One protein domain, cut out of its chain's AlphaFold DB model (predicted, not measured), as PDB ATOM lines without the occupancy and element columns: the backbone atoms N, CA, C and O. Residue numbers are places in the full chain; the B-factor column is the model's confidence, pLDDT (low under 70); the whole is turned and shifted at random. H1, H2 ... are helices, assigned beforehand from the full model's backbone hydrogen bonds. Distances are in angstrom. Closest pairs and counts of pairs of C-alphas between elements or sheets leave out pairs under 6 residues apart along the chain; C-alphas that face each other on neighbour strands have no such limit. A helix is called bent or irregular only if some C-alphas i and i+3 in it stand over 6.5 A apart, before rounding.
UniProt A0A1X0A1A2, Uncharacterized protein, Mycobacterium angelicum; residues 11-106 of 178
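This is residues 11 to 106 of the 178 residues of an uncharacterized protein of Mycobacterium angelicum (UniProt A0A1X0A1A2). H2 lies in the middle, crossed on one side by H1 and on the other by a hairpin of two helices, H4 and H5; little H3 sits between H2 and H4 along the chain. After H5, residues 92 to 106 run along the outside with no named element. The printed part has 96 residues with five named helices, H1 to H5 in that order, and no named strand: all helix, mostly crossed. It is compact, with a radius of gyration of the C-alphas of 13.3 A and spans of 35 by 27 by 25 A.

H1, residues 18 to 32, touches H2, residues 40 to 52, closest at the C-alphas of Ala 25 and Val 44, 5.2 A; at 71 degrees they are only just about perpendicular. H4, residues 64 to 78, touches H2 with residues 71 to 75 alone, closest at the C-alphas of Ile 71 and Arg 49, 6.7 A. H5, residues 80 to 91, touches H2 about perpendicular at 87 degrees, with the C-alphas of Leu 82 and His 41 closest, 6.2 A. H4 and H5 form a hairpin at a shallow tilt of 20 degrees, opposite ways; the C-alphas of Ala 76 and Ala 83 are closest, 4.1 A. H3, residues 55 to 58, only just touches H4, with 3 pairs of C-alphas within 8 A, closest at Tyr 55 and Leu 67, 7.2 A. H1 and H4 are apart. Every O i to N i+4 pair is within hydrogen-bond range in H1, H2 and H4, and 6 of 8 in H5; H3 is too short for such a pair.

H1 begins at C-alpha 18 (190.595, 206.639, 230.633) and is 20.9 A long; H2 measures 17.2 A, H3 5.5 A and H4 21.6 A. H5, 17.3 A, ends at C-alpha 91 (187.826, 206.699, 207.208); it is irregular, with C-alphas 81 and 84 7.3 A apart.

The C-alphas of Ser 30 and Pro 98 are the two farthest apart, 36.4 A. The printed part has no cut, and no link between helices is long. Mean pLDDT of the printed part is 73.4; it is under 70 in residues 31 to 38, 54 to 65 and 92 to 106.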
ATOM      1  N   THR A  11     201.865 215.063 228.141       73.12
ATOM      2  CA  THR A  11     202.637 214.027 228.845       73.12
ATOM      3  C   THR A  11     201.979 213.572 230.149       73.12
ATOM      4  O   THR A  11     202.094 212.406 230.504       73.12
ATOM      5  N   GLU A  12     201.262 214.455 230.841       76.31
ATOM      6  CA  GLU A  12     200.532 214.119 232.069       76.31
ATOM      7  C   GLU A  12     199.240 213.350 231.763       76.31
ATOM      8  O   GLU A  12     198.777 212.567 232.590       76.31
ATOM      9  N   LEU A  13     198.684 213.519 230.558       81.81
ATOM     10  CA  LEU A  13     197.528 212.754 230.093       81.81
ATOM     11  C   LEU A  13     197.882 211.309 229.721       81.81
ATOM     12  O   LEU A  13     197.040 210.437 229.900       81.81
ATOM     13  N   LEU A  14     199.104 211.033 229.247       79.75
ATOM     14  CA  LEU A  14     199.521 209.682 228.826       79.75
ATOM     15  C   LEU A  14     199.394 208.627 229.936       79.75
ATOM     16  O   LEU A  14     199.164 207.457 229.652       79.75
ATOM     17  N   GLY A  15     199.556 209.037 231.196       78.19
ATOM     18  CA  GLY A  15     199.393 208.172 232.368       78.19
ATOM     19  C   GLY A  15     198.031 208.298 233.055       78.19
ATOM     20  O   GLY A  15     197.839 207.724 234.125       78.19
ATOM     21  N   ALA A  16     197.107 209.086 232.501       84.69
ATOM     22  CA  ALA A  16     195.796 209.296 233.096       84.69
ATOM     23  C   ALA A  16     194.864 208.110 232.822       84.69
ATOM     24  O   ALA A  16     194.814 207.572 231.718       84.69
ATOM     25  N   ASP A  17     194.069 207.747 233.829       89.75
ATOM     26  CA  ASP A  17     193.005 206.757 233.676       89.75
ATOM     27  C   ASP A  17     192.009 207.203 232.580       89.75
ATOM     28  O   ASP A  17     191.588 208.369 232.583       89.75
ATOM     29  N   PRO A  18     191.581 206.313 231.663       91.75
ATOM     30  CA  PRO A  18     190.595 206.639 230.633       91.75
ATOM     31  C   PRO A  18     189.323 207.303 231.175       91.75
ATOM     32  O   PRO A  18     188.826 208.257 230.581       91.75
ATOM     33  N   ARG A  19     188.823 206.887 232.345       91.12
ATOM     34  CA  ARG A  19     187.646 207.492 232.995       91.12
ATOM     35  C   ARG A  19     187.891 208.944 233.376       91.12
ATOM     36  O   ARG A  19     186.975 209.758 233.295       91.12
ATOM     37  N   LYS A  20     189.122 209.283 233.766       89.75
ATOM     38  CA  LYS A  20     189.515 210.665 234.057       89.75
ATOM     39  C   LYS A  20     189.503 211.505 232.783       89.75
ATOM     40  O   LYS A  20     188.970 212.610 232.806       89.75
ATOM     41  N   LEU A  21     190.013 210.972 231.673       89.00
ATOM     42  CA  LEU A  21     189.966 211.653 230.375       89.00
ATOM     43  C   LEU A  21     188.524 211.853 229.889       89.00
ATOM     44  O   LEU A  21     188.196 212.935 229.410       89.00
ATOM     45  N   VAL A  22     187.647 210.865 230.085       91.75
ATOM     46  CA  VAL A  22     186.207 210.984 229.794       91.75
ATOM     47  C   VAL A  22     185.544 212.046 230.668       91.75
ATOM     48  O   VAL A  22     184.811 212.890 230.159       91.75
ATOM     49  N   ALA A  23     185.820 212.060 231.974       87.94
ATOM     50  CA  ALA A  23     185.285 213.078 232.876       87.94
ATOM     51  C   ALA A  23     185.740 214.490 232.474       87.94
ATOM     52  O   ALA A  23     184.920 215.405 232.433       87.94
ATOM     53  N   MET A  24     187.015 214.653 232.109       86.44
ATOM     54  CA  MET A  24     187.551 215.913 231.590       86.44
ATOM     55  C   MET A  24     186.873 216.321 230.275       86.44
ATOM     56  O   MET A  24     186.513 217.486 230.115       86.44
ATOM     57  N   ALA A  25     186.639 215.377 229.358       87.12
ATOM     58  CA  ALA A  25     185.962 215.649 228.093       87.12
ATOM     59  C   ALA A  25     184.501 216.080 228.298       87.12
ATOM     60  O   ALA A  25     184.069 217.072 227.719       87.12
ATOM     61  N   ARG A  26     183.765 215.412 229.189       83.94
ATOM     62  CA  ARG A  26     182.381 215.783 229.533       83.94
ATOM     63  C   ARG A  26     182.306 217.122 230.258       83.94
ATOM     64  O   ARG A  26     181.422 217.933 229.982       83.94
ATOM     65  N   GLN A  27     183.243 217.381 231.171       82.56
ATOM     66  CA  GLN A  27     183.356 218.682 231.825       82.56
ATOM     67  C   GLN A  27     183.588 219.776 230.781       82.56
ATOM     68  O   GLN A  27     182.879 220.780 230.790       82.56
ATOM     69  N   ARG A  28     184.510 219.552 229.839       77.19
ATOM     70  CA  ARG A  28     184.735 220.447 228.706       77.19
ATOM     71  C   ARG A  28     183.437 220.685 227.928       77.19
ATOM     72  O   ARG A  28     183.060 221.834 227.719       77.19
ATOM     73  N   GLU A  29     182.738 219.640 227.504       78.06
ATOM     74  CA  GLU A  29     181.483 219.781 226.755       78.06
ATOM     75  C   GLU A  29     180.450 220.623 227.514       78.06
ATOM     76  O   GLU A  29     179.881 221.553 226.941       78.06
ATOM     77  N   SER A  30     180.294 220.390 228.821       73.62
ATOM     78  CA  SER A  30     179.426 221.183 229.695       73.62
ATOM     79  C   SER A  30     179.871 222.650 229.790       73.62
ATOM     80  O   SER A  30     179.060 223.566 229.623       73.62
ATOM     81  N   GLU A  31     181.161 222.903 230.020       68.69
ATOM     82  CA  GLU A  31     181.728 224.256 230.094       68.69
ATOM     83  C   GLU A  31     181.525 225.039 228.794       68.69
ATOM     84  O   GLU A  31     181.265 226.246 228.816       68.69
ATOM     85  N   PHE A  32     181.609 224.352 227.656       59.97
ATOM     86  CA  PHE A  32     181.443 224.948 226.336       59.97
ATOM     87  C   PHE A  32     180.011 224.853 225.789       59.97
ATOM     88  O   PHE A  32     179.735 225.507 224.785       59.97
ATOM     89  N   ALA A  33     179.072 224.222 226.514       68.94
ATOM     90  CA  ALA A  33     177.702 223.926 226.062       68.94
ATOM     91  C   ALA A  33     177.696 223.319 224.653       68.94
ATOM     92  O   ALA A  33     176.917 223.713 223.784       68.94
ATOM     93  N   LEU A  34     178.638 222.408 224.426       65.31
ATOM     94  CA  LEU A  34     178.665 221.586 223.232       65.31
ATOM     95  C   LEU A  34     177.597 220.509 223.388       65.31
ATOM     96  O   LEU A  34     177.349 220.035 224.498       65.31
ATOM     97  N   GLU A  35     176.974 220.124 222.280       66.44
ATOM     98  CA  GLU A  35     176.208 218.885 222.288       66.44
ATOM     99  C   GLU A  35     177.169 217.745 222.649       66.44
ATOM    100  O   GLU A  35     178.244 217.666 222.038       66.44
ATOM    101  N   PRO A  36     176.822 216.902 223.638       61.62
ATOM    102  CA  PRO A  36     177.662 215.774 223.992       61.62
ATOM    103  C   PRO A  36     177.882 214.926 222.745       61.62
ATOM    104  O   PRO A  36     176.926 214.649 222.004       61.62
ATOM    105  N   ALA A  37     179.125 214.522 222.480       63.41
ATOM    106  CA  ALA A  37     179.341 213.605 221.374       63.41
ATOM    107  C   ALA A  37     178.551 212.308 221.625       63.41
ATOM    108  O   ALA A  37     178.266 211.922 222.759       63.41
ATOM    109  N   ARG A  38     178.187 211.615 220.540       69.38
ATOM    110  CA  ARG A  38     177.390 210.377 220.619       69.38
ATOM    111  C   ARG A  38     178.073 209.266 221.425       69.38
ATOM    112  O   ARG A  38     177.396 208.336 221.848       69.38
ATOM    113  N   ASP A  39     179.385 209.366 221.614       83.38
ATOM    114  CA  ASP A  39     180.190 208.427 222.377       83.38
ATOM    115  C   ASP A  39     181.333 209.139 223.132       83.38
ATOM    116  O   ASP A  39     181.820 210.214 222.754       83.38
ATOM    117  N   ASP A  40     181.765 208.522 224.234       86.69
ATOM    118  CA  ASP A  40     182.818 209.050 225.107       86.69
ATOM    119  C   ASP A  40     184.181 209.124 224.399       86.69
ATOM    120  O   ASP A  40     184.991 210.003 224.696       86.69
ATOM    121  N   HIS A  41     184.448 208.239 223.434       88.81
ATOM    122  CA  HIS A  41     185.727 208.199 222.721       88.81
ATOM    123  C   HIS A  41     185.908 209.440 221.847       88.81
ATOM    124  O   HIS A  41     186.952 210.089 221.885       88.81
ATOM    125  N   ARG A  42     184.869 209.819 221.108       85.50
ATOM    126  CA  ARG A  42     184.826 211.007 220.264       85.50
ATOM    127  C   ARG A  42     184.881 212.284 221.089       85.50
ATOM    128  O   ARG A  42     185.556 213.232 220.688       85.50
ATOM    129  N   SER A  43     184.234 212.290 222.253       85.88
ATOM    130  CA  SER A  43     184.330 213.386 223.225       85.88
ATOM    131  C   SER A  43     185.789 213.607 223.640       85.88
ATOM    132  O   SER A  43     186.307 214.724 223.574       85.88
ATOM    133  N   VAL A  44     186.500 212.525 223.978       90.38
ATOM    134  CA  VAL A  44     187.916 212.573 224.369       90.38
ATOM    135  C   VAL A  44     188.830 212.934 223.196       90.38
ATOM    136  O   VAL A  44     189.716 213.768 223.361       90.38
ATOM    137  N   ILE A  45     188.615 212.392 221.998       89.38
ATOM    138  CA  ILE A  45     189.406 212.737 220.803       89.38
ATOM    139  C   ILE A  45     189.251 214.220 220.454       89.38
ATOM    140  O   ILE A  45     190.248 214.909 220.233       89.38
ATOM    141  N   ASN A  46     188.018 214.740 220.456       85.44
ATOM    142  CA  ASN A  46     187.763 216.167 220.275       85.44
ATOM    143  C   ASN A  46     188.460 216.979 221.370       85.44
ATOM    144  O   ASN A  46     189.093 217.997 221.067       85.44
ATOM    145  N   MET A  47     188.393 216.502 222.619       88.06
ATOM    146  CA  MET A  47     189.077 217.133 223.736       88.06
ATOM    147  C   MET A  47     190.580 217.295 223.442       88.06
ATOM    148  O   MET A  47     191.116 218.405 223.411       88.06
ATOM    149  N   LEU A  48     191.239 216.169 223.172       85.69
ATOM    150  CA  LEU A  48     192.673 216.068 222.917       85.69
ATOM    151  C   LEU A  48     193.099 216.916 221.716       85.69
ATOM    152  O   LEU A  48     194.035 217.708 221.830       85.69
ATOM    153  N   ARG A  49     192.376 216.811 220.594       84.50
ATOM    154  CA  ARG A  49     192.664 217.557 219.363       84.50
ATOM    155  C   ARG A  49     192.638 219.060 219.602       84.50
ATOM    156  O   ARG A  49     193.582 219.750 219.232       84.50
ATOM    157  N   HIS A  50     191.579 219.580 220.206       79.44
ATOM    158  CA  HIS A  50     191.393 221.028 220.278       79.44
ATOM    159  C   HIS A  50     192.146 221.688 221.440       79.44
ATOM    160  O   HIS A  50     192.613 222.813 221.289       79.44
ATOM    161  N   ASP A  51     192.284 221.017 222.589       78.00
ATOM    162  CA  ASP A  51     192.883 221.660 223.769       78.00
ATOM    163  C   ASP A  51     194.366 221.357 223.931       78.00
ATOM    164  O   ASP A  51     195.071 222.123 224.588       78.00
ATOM    165  N   PHE A  52     194.858 220.255 223.366       75.31
ATOM    166  CA  PHE A  52     196.224 219.797 223.616       75.31
ATOM    167  C   PHE A  52     197.079 219.691 222.349       75.31
ATOM    168  O   PHE A  52     198.256 219.334 222.431       75.31
ATOM    169  N   THR A  53     196.536 220.091 221.197       71.81
ATOM    170  CA  THR A  53     197.296 220.275 219.953       71.81
ATOM    171  C   THR A  53     197.116 221.696 219.405       71.81
ATOM    172  O   THR A  53     196.387 222.513 219.962       71.81
ATOM    173  N   ASN A  54     197.802 222.023 218.309       66.50
ATOM    174  CA  ASN A  54     197.670 223.308 217.617       66.50
ATOM    175  C   ASN A  54     196.650 223.271 216.459       66.50
ATOM    176  O   ASN A  54     196.683 224.169 215.615       66.50
ATOM    177  N   TYR A  55     195.763 222.265 216.433       66.94
ATOM    178  CA  TYR A  55     194.778 222.036 215.371       66.94
ATOM    179  C   TYR A  55     194.082 223.326 214.924       66.94
ATOM    180  O   TYR A  55     194.275 223.770 213.795       66.94
ATOM    181  N   ASP A  56     193.382 224.008 215.833       66.69
ATOM    182  CA  ASP A  56     192.568 225.187 215.498       66.69
ATOM    183  C   ASP A  56     193.378 226.364 214.935       66.69
ATOM    184  O   ASP A  56     192.879 227.134 214.116       66.69
ATOM    185  N   GLY A  57     194.642 226.504 215.347       57.41
ATOM    186  CA  GLY A  57     195.519 227.576 214.869       57.41
ATOM    187  C   GLY A  57     196.052 227.342 213.455       57.41
ATOM    188  O   GLY A  57     196.344 228.300 212.736       57.41
ATOM    189  N   ASN A  58     196.159 226.078 213.045       58.50
ATOM    190  CA  ASN A  58     196.725 225.688 211.758       58.50
ATOM    191  C   ASN A  58     195.656 225.338 210.720       58.50
ATOM    192  O   ASN A  58     195.905 225.509 209.531       58.50
ATOM    193  N   VAL A  59     194.440 224.970 211.140       59.66
ATOM    194  CA  VAL A  59     193.296 224.703 210.245       59.66
ATOM    195  C   VAL A  59     193.014 225.865 209.279       59.66
ATOM    196  O   VAL A  59     192.617 225.631 208.144       59.66
ATOM    197  N   TYR A  60     193.283 227.120 209.665       48.47
ATOM    198  CA  TYR A  60     193.106 228.281 208.777       48.47
ATOM    199  C   TYR A  60     194.217 228.441 207.718       48.47
ATOM    200  O   TYR A  60     194.045 229.174 206.746       48.47
ATOM    201  N   ARG A  61     195.384 227.813 207.918       46.88
ATOM    202  CA  ARG A  61     196.601 228.030 207.111       46.88
ATOM    203  C   ARG A  61     197.077 226.797 206.342       46.88
ATOM    204  O   ARG A  61     197.857 226.959 205.409       46.88
ATOM    205  N   SER A  62     196.638 225.594 206.706       42.53
ATOM    206  CA  SER A  62     197.088 224.336 206.102       42.53
ATOM    207  C   SER A  62     195.930 223.480 205.600       42.53
ATOM    208  O   SER A  62     194.860 223.466 206.200       42.53
ATOM    209  N   VAL A  63     196.201 222.730 204.528       52.03
ATOM    210  CA  VAL A  63     195.395 221.625 203.983       52.03
ATOM    211  C   VAL A  63     194.854 220.763 205.136       52.03
ATOM    212  O   VAL A  63     195.614 220.088 205.829       52.03
ATOM    213  N   THR A  64     193.548 220.870 205.379       57.09
ATOM    214  CA  THR A  64     192.856 220.541 206.638       57.09
ATOM    215  C   THR A  64     192.879 219.065 207.022       57.09
ATOM    216  O   THR A  64     192.887 218.753 208.213       57.09
ATOM    217  N   ASP A  65     192.943 218.168 206.039       63.31
ATOM    218  CA  ASP A  65     192.750 216.731 206.265       63.31
ATOM    219  C   ASP A  65     194.035 216.025 206.712       63.31
ATOM    220  O   ASP A  65     193.995 215.121 207.538       63.31
ATOM    221  N   ARG A  66     195.207 216.500 206.276       70.25
ATOM    222  CA  ARG A  66     196.492 215.910 206.682       70.25
ATOM    223  C   ARG A  66     196.805 216.170 208.156       70.25
ATOM    224  O   ARG A  66     197.180 215.255 208.879       70.25
ATOM    225  N   LEU A  67     196.673 217.421 208.601       71.12
ATOM    226  CA  LEU A  67     196.910 217.775 210.005       71.12
ATOM    227  C   LEU A  67     195.945 217.015 210.924       71.12
ATOM    228  O   LEU A  67     196.305 216.623 212.030       71.12
ATOM    229  N   TYR A  68     194.718 216.809 210.446       78.00
ATOM    230  CA  TYR A  68     193.724 216.002 211.126       78.00
ATOM    231  C   TYR A  68     194.180 214.545 211.273       78.00
ATOM    232  O   TYR A  68     194.198 214.039 212.393       78.00
ATOM    233  N   GLU A  69     194.626 213.905 210.187       80.00
ATOM    234  CA  GLU A  69     195.175 212.543 210.224       80.00
ATOM    235  C   GLU A  69     196.386 212.426 211.157       80.00
ATOM    236  O   GLU A  69     196.407 211.539 212.005       80.00
ATOM    237  N   GLU A  70     197.349 213.349 211.076       79.50
ATOM    238  CA  GLU A  70     198.548 213.344 211.928       79.50
ATOM    239  C   GLU A  70     198.202 213.441 213.420       79.50
ATOM    240  O   GLU A  70     198.824 212.785 214.259       79.50
ATOM    241  N   ILE A  71     197.192 214.242 213.769       82.38
ATOM    242  CA  ILE A  71     196.719 214.345 215.151       82.38
ATOM    243  C   ILE A  71     195.999 213.069 215.577       82.38
ATOM    244  O   ILE A  71     196.229 212.598 216.689       82.38
ATOM    245  N   LEU A  72     195.152 212.493 214.720       88.06
ATOM    246  CA  LEU A  72     194.471 211.238 215.032       88.06
ATOM    247  C   LEU A  72     195.458 210.075 215.180       88.06
ATOM    248  O   LEU A  72     195.280 209.254 216.078       88.06
ATOM    249  N   ASP A  73     196.521 210.039 214.378       86.31
ATOM    250  CA  ASP A  73     197.610 209.066 214.497       86.31
ATOM    251  C   ASP A  73     198.395 209.257 215.797       86.31
ATOM    252  O   ASP A  73     198.678 208.282 216.498       86.31
ATOM    253  N   ALA A  74     198.700 210.505 216.165       85.06
ATOM    254  CA  ALA A  74     199.341 210.809 217.439       85.06
ATOM    255  C   ALA A  74     198.467 210.374 218.624       85.06
ATOM    256  O   ALA A  74     198.971 209.712 219.527       85.06
ATOM    257  N   ILE A  75     197.163 210.678 218.598       87.12
ATOM    258  CA  ILE A  75     196.211 210.243 219.628       87.12
ATOM    259  C   ILE A  75     196.138 208.716 219.679       87.12
ATOM    260  O   ILE A  75     196.223 208.151 220.759       87.12
ATOM    261  N   ALA A  76     196.009 208.035 218.539       89.75
ATOM    262  CA  ALA A  76     195.873 206.581 218.498       89.75
ATOM    263  C   ALA A  76     197.118 205.864 219.041       89.75
ATOM    264  O   ALA A  76     196.998 204.859 219.738       89.75
ATOM    265  N   ARG A  77     198.312 206.386 218.739       87.19
ATOM    266  CA  ARG A  77     199.576 205.848 219.251       87.19
ATOM    267  C   ARG A  77     199.704 206.047 220.760       87.19
ATOM    268  O   ARG A  77     200.117 205.136 221.470       87.19
ATOM    269  N   ASP A  78     199.382 207.247 221.225       86.44
ATOM    270  CA  ASP A  78     199.613 207.678 222.600       86.44
ATOM    271  C   ASP A  78     198.483 207.221 223.553       86.44
ATOM    272  O   ASP A  78     198.708 207.034 224.746       86.44
ATOM    273  N   PHE A  79     197.287 206.968 223.012       89.81
ATOM    274  CA  PHE A  79     196.097 206.468 223.704       89.81
ATOM    275  C   PHE A  79     195.491 205.283 222.926       89.81
ATOM    276  O   PHE A  79     194.472 205.442 222.246       89.81
ATOM    277  N   PRO A  80     196.068 204.069 223.028       92.44
ATOM    278  CA  PRO A  80     195.680 202.928 222.188       92.44
ATOM    279  C   PRO A  80     194.195 202.545 222.251       92.44
ATOM    280  O   PRO A  80     193.632 202.065 221.271       92.44
ATOM    281  N   TRP A  81     193.528 202.802 223.379       93.12
ATOM    282  CA  TRP A  81     192.095 202.544 223.556       93.12
ATOM    283  C   TRP A  81     191.190 203.449 222.695       93.12
ATOM    284  O   TRP A  81     190.029 203.113 222.472       93.12
ATOM    285  N   LEU A  82     191.720 204.554 222.157       93.31
ATOM    286  CA  LEU A  82     191.034 205.440 221.208       93.31
ATOM    287  C   LEU A  82     191.308 205.077 219.741       93.31
ATOM    288  O   LEU A  82     190.651 205.615 218.850       93.31
ATOM    289  N   ALA A  83     192.247 204.165 219.463       91.81
ATOM    290  CA  ALA A  83     192.745 203.911 218.111       91.81
ATOM    291  C   ALA A  83     191.645 203.504 217.118       91.81
ATOM    292  O   ALA A  83     191.657 203.954 215.972       91.81
ATOM    293  N   HIS A  84     190.667 202.709 217.560       91.38
ATOM    294  CA  HIS A  84     189.532 202.315 216.721       91.38
ATOM    295  C   HIS A  84     188.690 203.525 216.291       91.38
ATOM    296  O   HIS A  84     188.363 203.665 215.115       91.38
ATOM    297  N   GLN A  85     188.380 204.428 217.225       91.81
ATOM    298  CA  GLN A  85     187.608 205.630 216.913       91.81
ATOM    299  C   GLN A  85     188.417 206.594 216.037       91.81
ATOM    300  O   GLN A  85     187.873 207.138 215.084       91.81
ATOM    301  N   CYS A  86     189.725 206.740 216.276       89.25
ATOM    302  CA  CYS A  86     190.604 207.500 215.384       89.25
ATOM    303  C   CYS A  86     190.609 206.930 213.956       89.25
ATOM    304  O   CYS A  86     190.593 207.687 212.990       89.25
ATOM    305  N   ALA A  87     190.627 205.604 213.793       87.50
ATOM    306  CA  ALA A  87     190.558 204.970 212.478       87.50
ATOM    307  C   ALA A  87     189.202 205.206 211.795       87.50
ATOM    308  O   ALA A  87     189.169 205.537 210.610       87.50
ATOM    309  N   TYR A  88     188.105 205.097 212.549       85.19
ATOM    310  CA  TYR A  88     186.758 205.406 212.072       85.19
ATOM    311  C   TYR A  88     186.637 206.869 211.617       85.19
ATOM    312  O   TYR A  88     186.164 207.144 210.515       85.19
ATOM    313  N   ASP A  89     187.139 207.804 212.427       84.81
ATOM    314  CA  ASP A  89     187.130 209.235 212.124       84.81
ATOM    315  C   ASP A  89     187.997 209.562 210.898       84.81
ATOM    316  O   ASP A  89     187.609 210.409 210.101       84.81
ATOM    317  N   LYS A  90     189.130 208.873 210.687       81.56
ATOM    318  CA  LYS A  90     189.927 209.004 209.451       81.56
ATOM    319  C   LYS A  90     189.187 208.473 208.226       81.56
ATOM    320  O   LYS A  90     189.166 209.137 207.199       81.56
ATOM    321  N   ALA A  91     188.552 207.306 208.326       78.56
ATOM    322  CA  ALA A  91     187.826 206.699 207.208       78.56
ATOM    323  C   ALA A  91     186.646 207.565 206.723       78.56
ATOM    324  O   ALA A  91     186.280 207.513 205.550       78.56
ATOM    325  N   GLY A  92     186.079 208.391 207.607       69.75
ATOM    326  CA  GLY A  92     185.061 209.383 207.260       69.75
ATOM    327  C   GLY A  92     185.574 210.614 206.493       69.75
ATOM    328  O   GLY A  92     184.749 211.412 206.051       69.75
ATOM    329  N   HIS A  93     186.894 210.786 206.325       65.00
ATOM    330  CA  HIS A  93     187.530 211.945 205.686       65.00
ATOM    331  C   HIS A  93     188.413 211.516 204.482       65.00
ATOM    332  O   HIS A  93     189.443 210.876 204.678       65.00
ATOM    333  N   PRO A  94     188.066 211.847 203.221       50.12
ATOM    334  CA  PRO A  94     188.863 211.453 202.049       50.12
ATOM    335  C   PRO A  94     190.215 212.205 201.936       50.12
ATOM    336  O   PRO A  94     190.269 213.425 202.044       50.12
ATOM    337  N   GLN A  95     191.305 211.468 201.670       48.03
ATOM    338  CA  GLN A  95     192.721 211.893 201.734       48.03
ATOM    339  C   GLN A  95     193.226 212.862 200.638       48.03
ATOM    340  O   GLN A  95     192.964 212.672 199.449       48.03
ATOM    341  N   ARG A  96     194.110 213.807 201.016       39.44
ATOM    342  CA  ARG A  96     195.118 214.466 200.142       39.44
ATOM    343  C   ARG A  96     196.460 214.648 200.898       39.44
ATOM    344  O   ARG A  96     196.473 215.205 201.990       39.44
ATOM    345  N   VAL A  97     197.594 214.224 200.316       35.88
ATOM    346  CA  VAL A  97     198.976 214.204 200.902       35.88
ATOM    347  C   VAL A  97     199.996 214.904 199.957       35.88
ATOM    348  O   VAL A  97     199.673 214.958 198.770       35.88
ATOM    349  N   PRO A  98     201.235 215.351 200.344       41.62
ATOM    350  CA  PRO A  98     201.883 215.457 201.674       41.62
ATOM    351  C   PRO A  98     202.750 216.741 201.981       41.62
ATOM    352  O   PRO A  98     203.209 217.416 201.070       41.62
ATOM    353  N   SER A  99     203.074 217.022 203.269       35.44
ATOM    354  CA  SER A  99     204.329 217.639 203.793       35.44
ATOM    355  C   SER A  99     204.420 217.679 205.354       35.44
ATOM    356  O   SER A  99     203.541 218.223 206.008       35.44
ATOM    357  N   TRP A 100     205.509 217.123 205.907       43.41
ATOM    358  CA  TRP A 100     206.078 217.050 207.277       43.41
ATOM    359  C   TRP A 100     205.619 218.035 208.382       43.41
ATOM    360  O   TRP A 100     205.774 219.242 208.209       43.41
ATOM    361  N   VAL A 101     205.255 217.532 209.582       45.31
ATOM    362  CA  VAL A 101     205.246 218.308 210.849       45.31
ATOM    363  C   VAL A 101     205.604 217.445 212.074       45.31
ATOM    364  O   VAL A 101     205.044 216.379 212.305       45.31
ATOM    365  N   ALA A 102     206.527 217.946 212.903       39.06
ATOM    366  CA  ALA A 102     206.847 217.411 214.225       39.06
ATOM    367  C   ALA A 102     205.897 217.997 215.290       39.06
ATOM    368  O   ALA A 102     205.817 219.218 215.454       39.06
ATOM    369  N   ALA A 103     205.199 217.134 216.035       42.59
ATOM    370  CA  ALA A 103     204.312 217.514 217.135       42.59
ATOM    371  C   ALA A 103     205.094 218.249 218.242       42.59
ATOM    372  O   ALA A 103     205.843 217.650 219.016       42.59
ATOM    373  N   ARG A 104     204.954 219.577 218.307       42.56
ATOM    374  CA  ARG A 104     205.706 220.415 219.247       42.56
ATOM    375  C   ARG A 104     204.981 220.475 220.598       42.56
ATOM    376  O   ARG A 104     203.898 221.043 220.724       42.56
ATOM    377  N   ARG A 105     205.600 219.870 221.616       43.53
ATOM    378  CA  ARG A 105     205.167 219.856 223.024       43.53
ATOM    379  C   ARG A 105     205.184 221.278 223.610       43.53
ATOM    380  O   ARG A 105     206.255 221.780 223.933       43.53
ATOM    381  N   SER A 106     204.020 221.935 223.691       42.94
ATOM    382  CA  SER A 106     203.706 223.133 224.528       42.94
ATOM    383  C   SER A 106     202.338 223.781 224.215       42.94
ATOM    384  O   SER A 106     201.903 224.659 224.958       42.94
TER     385      SER A 106